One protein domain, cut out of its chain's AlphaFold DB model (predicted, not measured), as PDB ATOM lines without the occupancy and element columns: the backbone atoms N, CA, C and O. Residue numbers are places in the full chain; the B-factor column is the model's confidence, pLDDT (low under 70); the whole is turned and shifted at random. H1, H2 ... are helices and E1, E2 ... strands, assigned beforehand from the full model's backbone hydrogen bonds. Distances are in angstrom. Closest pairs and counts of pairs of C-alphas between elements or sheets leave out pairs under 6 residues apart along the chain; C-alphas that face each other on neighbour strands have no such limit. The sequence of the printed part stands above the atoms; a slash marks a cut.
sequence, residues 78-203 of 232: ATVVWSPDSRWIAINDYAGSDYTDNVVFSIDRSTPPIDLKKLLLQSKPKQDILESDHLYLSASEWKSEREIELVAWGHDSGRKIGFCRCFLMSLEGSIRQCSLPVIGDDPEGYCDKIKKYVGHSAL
ATOM      1  N   ALA A  78     256.983  98.460 294.940       95.12
ATOM      2  CA  ALA A  78     256.245  99.704 295.004       95.12
ATOM      3  C   ALA A  78     254.994  99.549 295.865       95.12
ATOM      4  O   ALA A  78     254.287  98.540 295.798       95.12
ATOM      5  N   THR A  79     254.685 100.579 296.651       95.62
ATOM      6  CA  THR A  79     253.426 100.664 297.401       95.62
ATOM      7  C   THR A  79     252.589 101.852 296.953       95.62
ATOM      8  O   THR A  79     253.080 102.791 296.333       95.62
ATOM      9  N   VAL A  80     251.293 101.782 297.251       96.69
ATOM     10  CA  VAL A  80     250.276 102.738 296.813       96.69
ATOM     11  C   VAL A  80     249.490 103.213 298.025       96.69
ATOM     12  O   VAL A  80     249.072 102.392 298.842       96.69
ATOM     13  N   VAL A  81     249.248 104.520 298.111       97.00
ATOM     14  CA  VAL A  81     248.401 105.130 299.141       97.00
ATOM     15  C   VAL A  81     247.370 106.042 298.478       97.00
ATOM     16  O   VAL A  81     247.719 106.997 297.781       97.00
ATOM     17  N   TRP A  82     246.092 105.745 298.700       98.25
ATOM     18  CA  TRP A  82     244.967 106.517 298.173       98.25
ATOM     19  C   TRP A  82     244.657 107.735 299.034       98.25
ATOM     20  O   TRP A  82     244.646 107.627 300.262       98.25
ATOM     21  N   SER A  83     244.335 108.860 298.394       98.44
ATOM     22  CA  SER A  83     243.699 109.972 299.096       98.44
ATOM     23  C   SER A  83     242.276 109.596 299.532       98.44
ATOM     24  O   SER A  83     241.626 108.792 298.857       98.44
ATOM     25  N   PRO A  84     241.749 110.182 300.626       98.31
ATOM     26  CA  PRO A  84     240.427 109.835 301.156       98.31
ATOM     27  C   PRO A  84     239.270 110.098 300.182       98.31
ATOM     28  O   PRO A  84     238.236 109.445 300.264       98.31
ATOM     29  N   ASP A  85     239.450 111.040 299.254       98.31
ATOM     30  CA  ASP A  85     238.482 111.426 298.221       98.31
ATOM     31  C   ASP A  85     238.603 110.617 296.915       98.31
ATOM     32  O   ASP A  85     237.942 110.946 295.931       98.31
ATOM     33  N   SER A  86     239.478 109.604 296.873       98.50
ATOM     34  CA  SER A  86     239.792 108.808 295.678       98.50
ATOM     35  C   SER A  86     240.325 109.598 294.470       98.50
ATOM     36  O   SER A  86     240.395 109.040 293.374       98.50
ATOM     37  N   ARG A  87     240.701 110.877 294.605       98.56
ATOM     38  CA  ARG A  87     241.167 111.694 293.462       98.56
ATOM     39  C   ARG A  87     242.665 111.583 293.203       98.56
ATOM     40  O   ARG A  87     243.103 111.861 292.084       98.56
ATOM     41  N   TRP A  88     243.428 111.122 294.188       98.62
ATOM     42  CA  TRP A  88     244.880 111.056 294.135       98.62
ATOM     43  C   TRP A  88     245.411 109.701 294.585       98.62
ATOM     44  O   TRP A  88     244.861 109.027 295.459       98.62
ATOM     45  N   ILE A  89     246.542 109.330 293.998       98.19
ATOM     46  CA  ILE A  89     247.350 108.194 294.423       98.19
ATOM     47  C   ILE A  89     248.766 108.687 294.665       98.19
ATOM     48  O   ILE A  89     249.356 109.275 293.763       98.19
ATOM     49  N   ALA A  90     249.328 108.380 295.829       98.25
ATOM     50  CA  ALA A  90     250.766 108.428 296.051       98.25
ATOM     51  C   ALA A  90     251.379 107.045 295.804       98.25
ATOM     52  O   ALA A  90     250.860 106.036 296.287       98.25
ATOM     53  N   ILE A  91     252.477 107.006 295.055       97.94
ATOM     54  CA  ILE A  91     253.272 105.809 294.784       97.94
ATOM     55  C   ILE A  91     254.612 105.964 295.494       97.94
ATOM     56  O   ILE A  91     255.260 107.003 295.369       97.94
ATOM     57  N   ASN A  92     255.015 104.927 296.225       97.31
ATOM     58  CA  ASN A  92     256.337 104.802 296.828       97.31
ATOM     59  C   ASN A  92     257.098 103.705 296.094       97.31
ATOM     60  O   ASN A  92     256.802 102.531 296.307       97.31
ATOM     61  N   ASP A  93     258.045 104.078 295.247       95.81
ATOM     62  CA  ASP A  93     258.895 103.168 294.489       95.81
ATOM     63  C   ASP A  93     260.239 102.984 295.204       95.81
ATOM     64  O   ASP A  93     261.012 103.926 295.390       95.81
ATOM     65  N   TYR A  94     260.524 101.752 295.624       93.94
ATOM     66  CA  TYR A  94     261.781 101.367 296.263       93.94
ATOM     67  C   TYR A  94     262.814 100.950 295.204       93.94
ATOM     68  O   TYR A  94     263.357  99.839 295.236       93.94
ATOM     69  N   ALA A  95     263.058 101.859 294.258       90.50
ATOM     70  CA  ALA A  95     263.876 101.651 293.067       90.50
ATOM     71  C   ALA A  95     265.339 101.303 293.394       90.50
ATOM     72  O   ALA A  95     265.912 100.367 292.830       90.50
ATOM     73  N   GLY A  96     265.945 101.999 294.360       90.62
ATOM     74  CA  GLY A  96     267.367 101.894 294.683       90.62
ATOM     75  C   GLY A  96     267.677 101.153 295.979       90.62
ATOM     76  O   GLY A  96     266.816 100.920 296.830       90.62
ATOM     77  N   SER A  97     268.935 100.741 296.147       90.06
ATOM     78  CA  SER A  97     269.442 100.348 297.470       90.06
ATOM     79  C   SER A  97     269.653 101.553 298.380       90.06
ATOM     80  O   SER A  97     269.797 101.361 299.574       90.06
ATOM     81  N   ASP A  98     269.650 102.756 297.820       92.50
ATOM     82  CA  ASP A  98     270.076 104.041 298.382       92.50
ATOM     83  C   ASP A  98     269.064 105.172 298.114       92.50
ATOM     84  O   ASP A  98     269.237 106.295 298.585       92.50
ATOM     85  N   TYR A  99     267.977 104.891 297.386       93.25
ATOM     86  CA  TYR A  99     266.921 105.864 297.135       93.25
ATOM     87  C   TYR A  99     265.539 105.241 296.947       93.25
ATOM     88  O   TYR A  99     265.385 104.064 296.609       93.25
ATOM     89  N   THR A 100     264.530 106.088 297.131       94.81
ATOM     90  CA  THR A 100     263.167 105.885 296.639       94.81
ATOM     91  C   THR A 100     262.783 106.986 295.661       94.81
ATOM     92  O   THR A 100     263.289 108.113 295.763       94.81
ATOM     93  N   ASP A 101     261.843 106.656 294.782       96.06
ATOM     94  CA  ASP A 101     261.088 107.615 293.988       96.06
ATOM     95  C   ASP A 101     259.654 107.678 294.511       96.06
ATOM     96  O   ASP A 101     259.033 106.670 294.850       96.06
ATOM     97  N   ASN A 102     259.123 108.890 294.647       96.81
ATOM     98  CA  ASN A 102     257.822 109.106 295.265       96.81
ATOM     99  C   ASN A 102     257.035 110.104 294.435       96.81
ATOM    100  O   ASN A 102     257.436 111.261 294.293       96.81
ATOM    101  N   VAL A 103     255.906 109.657 293.902       98.12
ATOM    102  CA  VAL A 103     255.135 110.432 292.934       98.12
ATOM    103  C   VAL A 103     253.651 110.387 293.255       98.12
ATOM    104  O   VAL A 103     253.111 109.343 293.617       98.12
ATOM    105  N   VAL A 104     252.980 111.528 293.110       98.31
ATOM    106  CA  VAL A 104     251.522 111.627 293.207       98.31
ATOM    107  C   VAL A 104     250.916 111.771 291.821       98.31
ATOM    108  O   VAL A 104     251.344 112.605 291.026       98.31
ATOM    109  N   PHE A 105     249.884 110.978 291.547       98.25
ATOM    110  CA  PHE A 105     249.102 111.022 290.318       98.25
ATOM    111  C   PHE A 105     247.671 111.473 290.591       98.25
ATOM    112  O   PHE A 105     247.032 110.974 291.518       98.25
ATOM    113  N   SER A 106     247.140 112.335 289.718       98.19
ATOM    114  CA  SER A 106     245.693 112.557 289.627       98.19
ATOM    115  C   SER A 106     245.020 111.431 288.840       98.19
ATOM    116  O   SER A 106     245.498 111.012 287.773       98.19
ATOM    117  N   ILE A 107     243.874 110.958 289.326       97.88
ATOM    118  CA  ILE A 107     243.095 109.901 288.663       97.88
ATOM    119  C   ILE A 107     242.534 110.350 287.316       97.88
ATOM    120  O   ILE A 107     242.548 109.572 286.359       97.88
ATOM    121  N   ASP A 108     242.109 111.601 287.211       96.94
ATOM    122  CA  ASP A 108     241.543 112.185 285.992       96.94
ATOM    123  C   ASP A 108     242.603 112.712 285.006       96.94
ATOM    124  O   ASP A 108     242.256 113.153 283.914       96.94
ATOM    125  N   ARG A 109     243.895 112.661 285.373       95.38
ATOM    126  CA  ARG A 109     245.026 113.239 284.618       95.38
ATOM    127  C   ARG A 109     244.930 114.757 284.385       95.38
ATOM    128  O   ARG A 109     245.643 115.278 283.531       95.38
ATOM    129  N   SER A 110     244.102 115.474 285.143       96.69
ATOM    130  CA  SER A 110     243.997 116.939 285.063       96.69
ATOM    131  C   SER A 110     245.257 117.648 285.560       96.69
ATOM    132  O   SER A 110     245.536 118.776 285.160       96.69
ATOM    133  N   THR A 111     246.033 116.975 286.413       96.25
ATOM    134  CA  THR A 111     247.275 117.486 286.998       96.25
ATOM    135  C   THR A 111     248.450 116.590 286.597       96.25
ATOM    136  O   THR A 111     248.328 115.362 286.703       96.25
ATOM    137  N   PRO A 112     249.585 117.165 286.145       96.62
ATOM    138  CA  PRO A 112     250.812 116.407 285.916       96.62
ATOM    139  C   PRO A 112     251.269 115.663 287.180       96.62
ATOM    140  O   PRO A 112     250.971 116.113 288.287       96.62
ATOM    141  N   PRO A 113     252.018 114.557 287.044       97.50
ATOM    142  CA  PRO A 113     252.562 113.857 288.199       97.50
ATOM    143  C   PRO A 113     253.432 114.780 289.059       97.50
ATOM    144  O   PRO A 113     254.227 115.565 288.538       97.50
ATOM    145  N   ILE A 114     253.278 114.676 290.377       97.69
ATOM    146  CA  ILE A 114     254.000 115.500 291.349       97.69
ATOM    147  C   ILE A 114     255.109 114.657 291.972       97.69
ATOM    148  O   ILE A 114     254.827 113.693 292.677       97.69
ATOM    149  N   ASP A 115     256.360 115.038 291.734       97.31
ATOM    150  CA  ASP A 115     257.536 114.427 292.358       97.31
ATOM    151  C   ASP A 115     257.713 114.966 293.787       97.31
ATOM    152  O   ASP A 115     258.131 116.110 294.003       97.31
ATOM    153  N   LEU A 116     257.370 114.135 294.771       96.56
ATOM    154  CA  LEU A 116     257.384 114.495 296.188       96.56
ATOM    155  C   LEU A 116     258.808 114.722 296.704       96.56
ATOM    156  O   LEU A 116     259.033 115.614 297.524       96.56
ATOM    157  N   LYS A 117     259.777 113.943 296.215       94.94
ATOM    158  CA  LYS A 117     261.180 114.072 296.621       94.94
ATOM    159  C   LYS A 117     261.746 115.393 296.126       94.94
ATOM    160  O   LYS A 117     262.349 116.134 296.902       94.94
ATOM    161  N   LYS A 118     261.488 115.741 294.866       94.94
ATOM    162  CA  LYS A 118     261.874 117.033 294.295       94.94
ATOM    163  C   LYS A 118     261.245 118.199 295.053       94.94
ATOM    164  O   LYS A 118     261.969 119.134 295.393       94.94
ATOM    165  N   LEU A 119     259.944 118.142 295.351       94.88
ATOM    166  CA  LEU A 119     259.281 119.182 296.144       94.88
ATOM    167  C   LEU A 119     259.911 119.329 297.534       94.88
ATOM    168  O   LEU A 119     260.213 120.447 297.959       94.88
ATOM    169  N   LEU A 120     260.174 118.211 298.218       94.44
ATOM    170  CA  LEU A 120     260.832 118.225 299.521       94.44
ATOM    171  C   LEU A 120     262.213 118.881 299.437       94.44
ATOM    172  O   LEU A 120     262.496 119.782 300.221       94.44
ATOM    173  N   LEU A 121     263.054 118.493 298.478       92.38
ATOM    174  CA  LEU A 121     264.402 119.050 298.322       92.38
ATOM    175  C   LEU A 121     264.386 120.545 297.957       92.38
ATOM    176  O   LEU A 121     265.219 121.311 298.441       92.38
ATOM    177  N   GLN A 122     263.408 120.991 297.165       93.00
ATOM    178  CA  GLN A 122     263.230 122.406 296.814       93.00
ATOM    179  C   GLN A 122     262.804 123.277 298.004       93.00
ATOM    180  O   GLN A 122     263.102 124.472 298.020       93.00
ATOM    181  N   SER A 123     262.176 122.688 299.026       89.38
ATOM    182  CA  SER A 123     261.776 123.397 300.249       89.38
ATOM    183  C   SER A 123     262.938 123.790 301.165       89.38
ATOM    184  O   SER A 123     262.713 124.451 302.177       89.38
ATOM    185  N   LYS A 124     264.176 123.421 300.801       86.75
ATOM    186  CA  LYS A 124     265.386 123.571 301.623       86.75
ATOM    187  C   LYS A 124     265.206 122.876 302.979       86.75
ATOM    188  O   LYS A 124     265.170 123.543 304.017       86.75
ATOM    189  N   PRO A 125     265.065 121.538 302.973       83.50
ATOM    190  CA  PRO A 125     264.935 120.772 304.197       83.50
ATOM    191  C   PRO A 125     266.222 120.885 305.024       83.50
ATOM    192  O   PRO A 125     267.209 121.508 304.623       83.50
ATOM    193  N   LYS A 126     266.217 120.280 306.212       82.50
ATOM    194  CA  LYS A 126     267.396 120.257 307.079       82.50
ATOM    195  C   LYS A 126     268.611 119.642 306.371       82.50
ATOM    196  O   LYS A 126     268.486 118.803 305.481       82.50
ATOM    197  N   GLN A 127     269.790 120.083 306.800       78.75
ATOM    198  CA  GLN A 127     271.078 119.727 306.205       78.75
ATOM    199  C   GLN A 127     271.356 118.213 306.227       78.75
ATOM    200  O   GLN A 127     271.949 117.693 305.292       78.75
ATOM    201  N   ASP A 128     270.856 117.498 307.237       79.69
ATOM    202  CA  ASP A 128     270.956 116.037 307.341       79.69
ATOM    203  C   ASP A 128     270.298 115.296 306.165       79.69
ATOM    204  O   ASP A 128     270.833 114.289 305.716       79.69
ATOM    205  N   ILE A 129     269.193 115.811 305.618       85.69
ATOM    206  CA  ILE A 129     268.542 115.250 304.421       85.69
ATOM    207  C   ILE A 129     269.358 115.539 303.160       85.69
ATOM    208  O   ILE A 129     269.473 114.682 302.290       85.69
ATOM    209  N   LEU A 130     269.895 116.754 303.042       85.12
ATOM    210  CA  LEU A 130     270.606 117.206 301.842       85.12
ATOM    211  C   LEU A 130     271.972 116.539 301.664       85.12
ATOM    212  O   LEU A 130     272.454 116.426 300.542       85.12
ATOM    213  N   GLU A 131     272.599 116.134 302.763       87.69
ATOM    214  CA  GLU A 131     273.938 115.539 302.768       87.69
ATOM    215  C   GLU A 131     273.924 114.007 302.828       87.69
ATOM    216  O   GLU A 131     274.984 113.392 302.858       87.69
ATOM    217  N   SER A 132     272.748 113.385 302.881       88.94
ATOM    218  CA  SER A 132     272.619 111.931 302.943       88.94
ATOM    219  C   SER A 132     272.937 111.284 301.597       88.94
ATOM    220  O   SER A 132     272.415 111.702 300.563       88.94
ATOM    221  N   ASP A 133     273.763 110.236 301.620       91.38
ATOM    222  CA  ASP A 133     274.026 109.387 300.454       91.38
ATOM    223  C   ASP A 133     272.984 108.265 300.297       91.38
ATOM    224  O   ASP A 133     272.855 107.714 299.209       91.38
ATOM    225  N   HIS A 134     272.203 107.981 301.345       93.69
ATOM    226  CA  HIS A 134     271.082 107.039 301.340       93.69
ATOM    227  C   HIS A 134     269.801 107.738 301.802       93.69
ATOM    228  O   HIS A 134     269.477 107.713 302.989       93.69
ATOM    229  N   LEU A 135     269.061 108.361 300.879       94.12
ATOM    230  CA  LEU A 135     267.823 109.085 301.185       94.12
ATOM    231  C   LEU A 135     266.601 108.313 300.690       94.12
ATOM    232  O   LEU A 135     266.304 108.278 299.491       94.12
ATOM    233  N   TYR A 136     265.825 107.816 301.643       94.19
ATOM    234  CA  TYR A 136     264.530 107.209 301.397       94.19
ATOM    235  C   TYR A 136     263.412 108.140 301.854       94.19
ATOM    236  O   TYR A 136     263.512 108.872 302.843       94.19
ATOM    237  N   LEU A 137     262.315 108.088 301.118       95.19
ATOM    238  CA  LEU A 137     261.109 108.845 301.363       95.19
ATOM    239  C   LEU A 137     259.914 107.908 301.168       95.19
ATOM    240  O   LEU A 137     259.906 107.026 300.310       95.19
ATOM    241  N   SER A 138     258.887 108.076 301.988       95.06
ATOM    242  CA  SER A 138     257.631 107.351 301.842       95.06
ATOM    243  C   SER A 138     256.475 108.271 302.171       95.06
ATOM    244  O   SER A 138     256.460 108.892 303.232       95.06
ATOM    245  N   ALA A 139     255.496 108.326 301.279       96.06
ATOM    246  CA  ALA A 139     254.156 108.776 301.588       96.06
ATOM    247  C   ALA A 139     253.506 107.764 302.536       96.06
ATOM    248  O   ALA A 139     253.173 106.649 302.120       96.06
ATOM    249  N   SER A 140     253.373 108.142 303.808       93.31
ATOM    250  CA  SER A 140     252.822 107.281 304.854       93.31
ATOM    251  C   SER A 140     251.299 107.313 304.860       93.31
ATOM    252  O   SER A 140     250.649 106.276 304.913       93.31
ATOM    253  N   GLU A 141     250.702 108.497 304.813       94.12
ATOM    254  CA  GLU A 141     249.260 108.646 304.987       94.12
ATOM    255  C   GLU A 141     248.782 109.977 304.418       94.12
ATOM    256  O   GLU A 141     249.462 110.994 304.536       94.12
ATOM    257  N   TRP A 142     247.576 110.005 303.865       96.94
ATOM    258  CA  TRP A 142     246.890 111.259 303.582       96.94
ATOM    259  C   TRP A 142     246.204 111.778 304.844       96.94
ATOM    260  O   TRP A 142     245.311 111.127 305.381       96.94
ATOM    261  N   LYS A 143     246.594 112.967 305.314       96.62
ATOM    262  CA  LYS A 143     245.937 113.626 306.457       96.62
ATOM    263  C   LYS A 143     244.688 114.398 306.044       96.62
ATOM    264  O   LYS A 143     243.846 114.700 306.885       96.62
ATOM    265  N   SER A 144     244.574 114.717 304.760       97.88
ATOM    266  CA  SER A 144     243.381 115.290 304.144       97.88
ATOM    267  C   SER A 144     243.332 114.913 302.660       97.88
ATOM    268  O   SER A 144     244.184 114.182 302.165       97.88
ATOM    269  N   GLU A 145     242.352 115.431 301.924       98.06
ATOM    270  CA  GLU A 145     242.239 115.257 300.467       98.06
ATOM    271  C   GLU A 145     243.452 115.790 299.687       98.06
ATOM    272  O   GLU A 145     243.679 115.401 298.544       98.06
ATOM    273  N   ARG A 146     244.211 116.721 300.285       98.06
ATOM    274  CA  ARG A 146     245.297 117.452 299.613       98.06
ATOM    275  C   ARG A 146     246.568 117.575 300.447       98.06
ATOM    276  O   ARG A 146     247.518 118.194 299.981       98.06
ATOM    277  N   GLU A 147     246.603 116.998 301.645       98.00
ATOM    278  CA  GLU A 147     247.797 116.941 302.488       98.00
ATOM    279  C   GLU A 147     248.214 115.499 302.737       98.00
ATOM    280  O   GLU A 147     247.425 114.669 303.197       98.00
ATOM    281  N   ILE A 148     249.488 115.231 302.479       97.50
ATOM    282  CA  ILE A 148     250.113 113.930 302.629       97.50
ATOM    283  C   ILE A 148     251.261 114.014 303.627       97.50
ATOM    284  O   ILE A 148     252.090 114.926 303.600       97.50
ATOM    285  N   GLU A 149     251.283 113.068 304.553       96.06
ATOM    286  CA  GLU A 149     252.395 112.856 305.456       96.06
ATOM    287  C   GLU A 149     253.477 112.059 304.732       96.06
ATOM    288  O   GLU A 149     253.225 111.017 304.123       96.06
ATOM    289  N   LEU A 150     254.692 112.583 304.796       95.69
ATOM    290  CA  LEU A 150     255.893 111.970 304.279       95.69
ATOM    291  C   LEU A 150     256.817 111.639 305.441       95.69
ATOM    292  O   LEU A 150     257.080 112.481 306.302       95.69
ATOM    293  N   VAL A 151     257.384 110.444 305.418       94.38
ATOM    294  CA  VAL A 151     258.476 110.051 306.302       94.38
ATOM    295  C   VAL A 151     259.737 109.982 305.458       94.38
ATOM    296  O   VAL A 151     259.788 109.230 304.490       94.38
ATOM    297  N   ALA A 152     260.737 110.785 305.811       94.19
ATOM    298  CA  ALA A 152     262.063 110.747 305.211       94.19
ATOM    299  C   ALA A 152     263.038 110.126 306.206       94.19
ATOM    300  O   ALA A 152     263.081 110.539 307.369       94.19
ATOM    301  N   TRP A 153     263.827 109.161 305.762       93.69
ATOM    302  CA  TRP A 153     264.841 108.521 306.588       93.69
ATOM    303  C   TRP A 153     266.040 108.138 305.741       93.69
ATOM    304  O   TRP A 153     265.972 108.102 304.512       93.69
ATOM    305  N   GLY A 154     267.145 107.871 306.414       92.38
ATOM    306  CA  GLY A 154     268.384 107.608 305.721       92.38
ATOM    307  C   GLY A 154     269.587 107.695 306.624       92.38
ATOM    308  O   GLY A 154     269.469 107.926 307.833       92.38
ATOM    309  N   HIS A 155     270.745 107.560 306.003       91.31
ATOM    310  CA  HIS A 155     272.020 107.772 306.656       91.31
ATOM    311  C   HIS A 155     273.043 108.381 305.702       91.31
ATOM    312  O   HIS A 155     272.813 108.541 304.503       91.31
ATOM    313  N   ASP A 156     274.159 108.781 306.293       91.62
ATOM    314  CA  ASP A 156     275.383 109.161 305.607       91.62
ATOM    315  C   ASP A 156     276.452 108.121 305.952       91.62
ATOM    316  O   ASP A 156     276.850 107.996 307.120       91.62
ATOM    317  N   SER A 157     276.907 107.357 304.957       88.69
ATOM    318  CA  SER A 157     277.878 106.273 305.173       88.69
ATOM    319  C   SER A 157     279.219 106.777 305.720       88.69
ATOM    320  O   SER A 157     279.906 106.057 306.450       88.69
ATOM    321  N   GLY A 158     279.609 108.010 305.379       90.88
ATOM    322  CA  GLY A 158     280.872 108.618 305.793       90.88
ATOM    323  C   GLY A 158     280.860 109.072 307.251       90.88
ATOM    324  O   GLY A 158     281.821 108.838 307.988       90.88
ATOM    325  N   ARG A 159     279.762 109.690 307.690       85.50
ATOM    326  CA  ARG A 159     279.596 110.225 309.049       85.50
ATOM    327  C   ARG A 159     278.982 109.229 310.025       85.50
ATOM    328  O   ARG A 159     279.095 109.440 311.229       85.50
ATOM    329  N   LYS A 160     278.363 108.152 309.528       86.62
ATOM    330  CA  LYS A 160     277.611 107.167 310.328       86.62
ATOM    331  C   LYS A 160     276.497 107.820 311.150       86.62
ATOM    332  O   LYS A 160     276.244 107.437 312.290       86.62
ATOM    333  N   ILE A 161     275.858 108.835 310.573       85.06
ATOM    334  CA  ILE A 161     274.721 109.532 311.172       85.06
ATOM    335  C   ILE A 161     273.476 109.106 310.403       85.06
ATOM    336  O   ILE A 161     273.409 109.297 309.191       85.06
ATOM    337  N   GLY A 162     272.508 108.536 311.119       88.06
ATOM    338  CA  GLY A 162     271.169 108.273 310.606       88.06
ATOM    339  C   GLY A 162     270.203 109.400 310.963       88.06
ATOM    340  O   GLY A 162     270.388 110.114 311.953       88.06
ATOM    341  N   PHE A 163     269.133 109.547 310.191       90.38
ATOM    342  CA  PHE A 163     268.038 110.452 310.522       90.38
ATOM    343  C   PHE A 163     266.688 109.819 310.215       90.38
ATOM    344  O   PHE A 163     266.543 108.939 309.370       90.38
ATOM    345  N   CYS A 164     265.675 110.339 310.897       92.00
ATOM    346  CA  CYS A 164     264.300 110.187 310.481       92.00
ATOM    347  C   CYS A 164     263.508 111.457 310.778       92.00
ATOM    348  O   CYS A 164     263.646 112.068 311.847       92.00
ATOM    349  N   ARG A 165     262.709 111.888 309.806       92.56
ATOM    350  CA  ARG A 165     261.937 113.125 309.826       92.56
ATOM    351  C   ARG A 165     260.556 112.876 309.236       92.56
ATOM    352  O   ARG A 165     260.391 112.059 308.340       92.56
ATOM    353  N   CYS A 166     259.581 113.624 309.735       94.19
ATOM    354  CA  CYS A 166     258.232 113.661 309.190       94.19
ATOM    355  C   CYS A 166     257.972 115.025 308.593       94.19
ATOM    356  O   CYS A 166     258.338 116.046 309.182       94.19
ATOM    357  N   PHE A 167     257.290 115.026 307.461       95.81
ATOM    358  CA  PHE A 167     256.809 116.217 306.799       95.81
ATOM    359  C   PHE A 167     255.330 116.059 306.506       95.81
ATOM    360  O   PHE A 167     254.889 114.996 306.097       95.81
ATOM    361  N   LEU A 168     254.569 117.126 306.694       96.75
ATOM    362  CA  LEU A 168     253.263 117.255 306.085       96.75
ATOM    363  C   LEU A 168     253.420 118.153 304.868       96.75
ATOM    364  O   LEU A 168     253.922 119.274 304.987       96.75
ATOM    365  N   MET A 169     253.033 117.632 303.713       97.44
ATOM    366  CA  MET A 169     253.132 118.305 302.428       97.44
ATOM    367  C   MET A 169     251.738 118.468 301.838       97.44
ATOM    368  O   MET A 169     250.993 117.494 301.773       97.44
ATOM    369  N   SER A 170     251.391 119.667 301.376       97.50
ATOM    370  CA  SER A 170     250.189 119.868 300.569       97.50
ATOM    371  C   SER A 170     250.509 119.812 299.077       97.50
ATOM    372  O   SER A 170     251.620 120.141 298.656       97.50
ATOM    373  N   LEU A 171     249.532 119.416 298.260       96.12
ATOM    374  CA  LEU A 171     249.687 119.345 296.800       96.12
ATOM    375  C   LEU A 171     249.926 120.720 296.146       96.12
ATOM    376  O   LEU A 171     250.351 120.791 294.997       96.12
ATOM    377  N   GLU A 172     249.699 121.814 296.874       94.81
ATOM    378  CA  GLU A 172     250.046 123.187 296.478       94.81
ATOM    379  C   GLU A 172     251.525 123.525 296.739       94.81
ATOM    380  O   GLU A 172     251.976 124.619 296.402       94.81
ATOM    381  N   GLY A 173     252.282 122.607 297.348       92.38
ATOM    382  CA  GLY A 173     253.711 122.749 297.622       92.38
ATOM    383  C   GLY A 173     254.046 123.303 299.007       92.38
ATOM    384  O   GLY A 173     255.218 123.552 299.290       92.38
ATOM    385  N   SER A 174     253.058 123.493 299.890       95.50
ATOM    386  CA  SER A 174     253.348 123.857 301.282       95.50
ATOM    387  C   SER A 174     253.936 122.655 302.023       95.50
ATOM    388  O   SER A 174     253.436 121.541 301.897       95.50
ATOM    389  N   ILE A 175     255.030 122.854 302.763       96.69
ATOM    390  CA  ILE A 175     255.732 121.777 303.473       96.69
ATOM    391  C   ILE A 175     256.042 122.248 304.887       96.69
ATOM    392  O   ILE A 175     256.602 123.327 305.088       96.69
ATOM    393  N   ARG A 176     255.705 121.423 305.876       95.44
ATOM    394  CA  ARG A 176     256.050 121.659 307.280       95.44
ATOM    395  C   ARG A 176     256.522 120.381 307.941       95.44
ATOM    396  O   ARG A 176     255.994 119.309 307.672       95.44
ATOM    397  N   GLN A 177     257.496 120.485 308.835       94.06
ATOM    398  CA  GLN A 177     257.922 119.329 309.614       94.06
ATOM    399  C   GLN A 177     256.827 118.961 310.631       94.06
ATOM    400  O   GLN A 177     256.309 119.837 311.326       94.06
ATOM    401  N   CYS A 178     256.480 117.679 310.731       91.75
ATOM    402  CA  CYS A 178     255.628 117.145 311.795       91.75
ATOM    403  C   CYS A 178     256.463 116.576 312.944       91.75
ATOM    404  O   CYS A 178     257.675 116.355 312.834       91.75
ATOM    405  N   SER A 179     255.793 116.341 314.070       87.25
ATOM    406  CA  SER A 179     256.392 115.693 315.230       87.25
ATOM    407  C   SER A 179     256.344 114.179 315.058       87.25
ATOM    408  O   SER A 179     255.274 113.584 315.126       87.25
ATOM    409  N   LEU A 180     257.511 113.557 314.881       82.56
ATOM    410  CA  LEU A 180     257.685 112.119 315.076       82.56
ATOM    411  C   LEU A 180     258.359 111.884 316.425       82.56
ATOM    412  O   LEU A 180     259.446 112.429 316.644       82.56
ATOM    413  N   PRO A 181     257.776 111.066 317.313       74.50
ATOM    414  CA  PRO A 181     258.479 110.601 318.494       74.50
ATOM    415  C   PRO A 181     259.520 109.571 318.051       74.50
ATOM    416  O   PRO A 181     259.263 108.374 318.056       74.50
ATOM    417  N   VAL A 182     260.698 110.024 317.622       72.31
ATOM    418  CA  VAL A 182     261.815 109.112 317.358       72.31
ATOM    419  C   VAL A 182     262.294 108.589 318.710       72.31
ATOM    420  O   VAL A 182     262.879 109.332 319.494       72.31
ATOM    421  N   ILE A 183     261.975 107.330 319.010       70.69
ATOM    422  CA  ILE A 183     262.349 106.675 320.267       70.69
ATOM    423  C   ILE A 183     263.501 105.707 319.980       70.69
ATOM    424  O   ILE A 183     263.332 104.761 319.211       70.69
ATOM    425  N   GLY A 184     264.638 105.917 320.649       72.75
ATOM    426  CA  GLY A 184     265.817 105.046 320.602       72.75
ATOM    427  C   GLY A 184     266.990 105.606 319.789       72.75
ATOM    428  O   GLY A 184     266.889 106.668 319.181       72.75
ATOM    429  N   ASP A 185     268.096 104.859 319.789       78.62
ATOM    430  CA  ASP A 185     269.374 105.259 319.173       78.62
ATOM    431  C   ASP A 185     269.482 104.897 317.677       78.62
ATOM    432  O   ASP A 185     270.461 105.242 317.021       78.62
ATOM    433  N   ASP A 186     268.473 104.210 317.130       78.44
ATOM    434  CA  ASP A 186     268.403 103.774 315.731       78.44
ATOM    435  C   ASP A 186     267.219 104.451 315.007       78.44
ATOM    436  O   ASP A 186     266.131 103.871 314.888       78.44
ATOM    437  N   PRO A 187     267.387 105.709 314.559       75.25
ATOM    438  CA  PRO A 187     266.330 106.448 313.874       75.25
ATOM    439  C   PRO A 187     265.943 105.815 312.528       75.25
ATOM    440  O   PRO A 187     264.787 105.927 312.117       75.25
ATOM    441  N   GLU A 188     266.877 105.132 311.863       71.88
ATOM    442  CA  GLU A 188     266.640 104.442 310.594       71.88
ATOM    443  C   GLU A 188     265.738 103.223 310.809       71.88
ATOM    444  O   GLU A 188     264.662 103.127 310.212       71.88
ATOM    445  N   GLY A 189     266.104 102.339 311.739       75.50
ATOM    446  CA  GLY A 189     265.295 101.174 312.080       75.50
ATOM    447  C   GLY A 189     263.945 101.535 312.701       75.50
ATOM    448  O   GLY A 189     262.972 100.796 312.528       75.50
ATOM    449  N   TYR A 190     263.835 102.676 313.393       79.56
ATOM    450  CA  TYR A 190     262.547 103.199 313.856       79.56
ATOM    451  C   TYR A 190     261.613 103.517 312.677       79.56
ATOM    452  O   TYR A 190     260.447 103.118 312.684       79.56
ATOM    453  N   CYS A 191     262.122 104.160 311.627       79.69
ATOM    454  CA  CYS A 191     261.294 104.552 310.488       79.69
ATOM    455  C   CYS A 191     261.059 103.434 309.469       79.69
ATOM    456  O   CYS A 191     259.962 103.360 308.910       79.69
ATOM    457  N   ASP A 192     261.971 102.462 309.358       71.88
ATOM    458  CA  ASP A 192     261.674 101.200 308.665       71.88
ATOM    459  C   ASP A 192     260.504 100.448 309.328       71.88
ATOM    460  O   ASP A 192     259.678  99.817 308.662       71.88
ATOM    461  N   LYS A 193     260.362 100.543 310.659       77.38
ATOM    462  CA  LYS A 193     259.196  99.976 311.354       77.38
ATOM    463  C   LYS A 193     257.919 100.749 311.042       77.38
ATOM    464  O   LYS A 193     256.908 100.106 310.775       77.38
ATOM    465  N   ILE A 194     257.953 102.084 311.018       70.38
ATOM    466  CA  ILE A 194     256.779 102.902 310.652       70.38
ATOM    467  C   ILE A 194     256.273 102.530 309.250       70.38
ATOM    468  O   ILE A 194     255.071 102.323 309.074       70.38
ATOM    469  N   LYS A 195     257.178 102.314 308.283       67.50
ATOM    470  CA  LYS A 195     256.831 101.842 306.930       67.50
ATOM    471  C   LYS A 195     255.969 100.569 306.949       67.50
ATOM    472  O   LYS A 195     255.011 100.462 306.183       67.50
ATOM    473  N   LYS A 196     256.273  99.605 307.829       60.41
ATOM    474  CA  LYS A 196     255.569  98.304 307.883       60.41
ATOM    475  C   LYS A 196     254.113  98.416 308.335       60.41
ATOM    476  O   LYS A 196     253.296  97.597 307.912       60.41
ATOM    477  N   TYR A 197     253.782  99.421 309.147       56.41
ATOM    478  CA  TYR A 197     252.418  99.637 309.643       56.41
ATOM    479  C   TYR A 197     251.522 100.357 308.633       56.41
ATOM    480  O   TYR A 197     250.329 100.058 308.544       56.41
ATOM    481  N   VAL A 198     252.110 101.242 307.828       54.59
ATOM    482  CA  VAL A 198     251.405 101.958 306.759       54.59
ATOM    483  C   VAL A 198     250.901 100.993 305.680       54.59
ATOM    484  O   VAL A 198     249.749 101.075 305.266       54.59
ATOM    485  N   GLY A 199     251.727 100.022 305.272       47.88
ATOM    486  CA  GLY A 199     251.346  99.051 304.238       47.88
ATOM    487  C   GLY A 199     250.267  98.043 304.658       47.88
ATOM    488  O   GLY A 199     249.625  97.453 303.796       47.88
ATOM    489  N   HIS A 200     250.047  97.842 305.963       43.75
ATOM    490  CA  HIS A 200     249.074  96.866 306.476       43.75
ATOM    491  C   HIS A 200     247.737  97.479 306.900       43.75
ATOM    492  O   HIS A 200     246.721  96.788 306.867       43.75
ATOM    493  N   SER A 201     247.695  98.760 307.276       36.81
ATOM    494  CA  SER A 201     246.468  99.356 307.835       36.81
ATOM    495  C   SER A 201     245.384  99.652 306.789       36.81
ATOM    496  O   SER A 201     244.219  99.778 307.151       36.81
ATOM    497  N   ALA A 202     245.718  99.658 305.494       40.19
ATOM    498  CA  ALA A 202     244.727  99.694 304.410       40.19
ATOM    499  C   ALA A 202     244.095  98.314 304.100       40.19
ATOM    500  O   ALA A 202     243.174  98.223 303.293       40.19
ATOM    501  N   LEU A 203     244.570  97.235 304.738       38.25
ATOM    502  CA  LEU A 203     244.106  95.853 304.559       38.25
ATOM    503  C   LEU A 203     243.714  95.234 305.909       38.25
ATOM    504  O   LEU A 203     244.193  94.165 306.294       38.25
TER     505      LEU A 203
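This is residues 78 to 203 of the 232 residues of an uncharacterized protein of Acidobacteria bacterium (UniProt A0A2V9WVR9). Two sheets lie partly face to face as a sandwich: the small sheet E1 to E3 is set over the E4 side of the larger, strongly twisted sheet E4 to E7, their strands nearly in line. The long helix H3 lies slantwise over the opposite face of the larger sheet from H1, while the short H2 only grazes that sheet near one end of its long strands. The printed part has 126 residues with three named helices and seven named strands, in the order E1 E2 E3 H1 H2 E4 E5 E6 E7 H3, and the class is mixed. The sheets run E1 - E2 - E3 and E4 - E5 - E6 - E7, both antiparallel. The whole is compact, with a radius of gyration of the C-alphas of 14.1 A and spans of 44 by 32 by 27 A.

Begin with E1, residues 78 to 82, E2, residues 88 to 93, and E3, residues 101 to 106: they make a meander, each strand the antiparallel neighbour of the one before. Look for N 79 and O 92 at 2.9 A between E1 and E2, and for N 91 and O 103 at 2.8 A between E2 and E3. Residues 103 to 104 of E3 also pair, antiparallel, with residues 114 to 115. Next comes H1, residues 116 to 122; its closest C-alphas to E3 are Leu 116 and Asn 102, 5.5 A apart. H2, residues 127 to 130, is close to H1 but not clearly touching, with the C-alphas of Leu 121 and Leu 130 at 7.4 A. A second meander follows: E4, residues 134 to 142, E5, residues 147 to 156, E6, residues 161 to 170, and E7, residues 175 to 178. Here N 138 and O 151 are 2.9 A apart, N 150 and O 167 2.7 A, and N 168 and O 176 2.8 A. The two sheets form a sandwich, two sheets face to face, with best planes 7 degrees apart; the closest C-alphas of E2 and E4 are Asn 92 and Ser 138, at 5.8 A. H1 is on the larger sheet at a height of 7.8 A, over none of its strands, but only just: 2 of its C-alphas fall on E5 and 2 on E6. H2 only grazes this sheet, with its residues 128 to 129. H3, residues 187 to 201, is on the opposite face from H1, at a height of 9.0 A, over E4, E5 and, only just, with 3 C-alphas, E6. It runs slantwise to the strands, at 35 degrees to E4 on the local plane. Every O i to N i+4 pair is within hydrogen-bond range in H1, 8 of 11 are in H3, and H2 is too short for such a pair.

Find C-alpha 78 at (256.245, 99.704, 295.004), where E1 begins and runs 13.6 A. E2 measures 16.1 A, E3 16.7 A, H1 9.9 A and H2 5.1 A. At C-alpha 134, (271.082, 107.039, 301.340), E4 begins its 24.7 A. E5 spans 28.8 A, E6 28.7 A and E7 9.5 A. H3 covers 21.9 A and ends at C-alpha 201, (246.468, 99.356, 307.835).

The two farthest C-alphas, those of Asp 108 and Arg 159, are 44.5 A apart. The printed part has no cut, and no link between named elements is long. The mean pLDDT of the printed part is 88.5; look at residues 195 to 203, of which 195 to 201 belong to H3, to find values under 70.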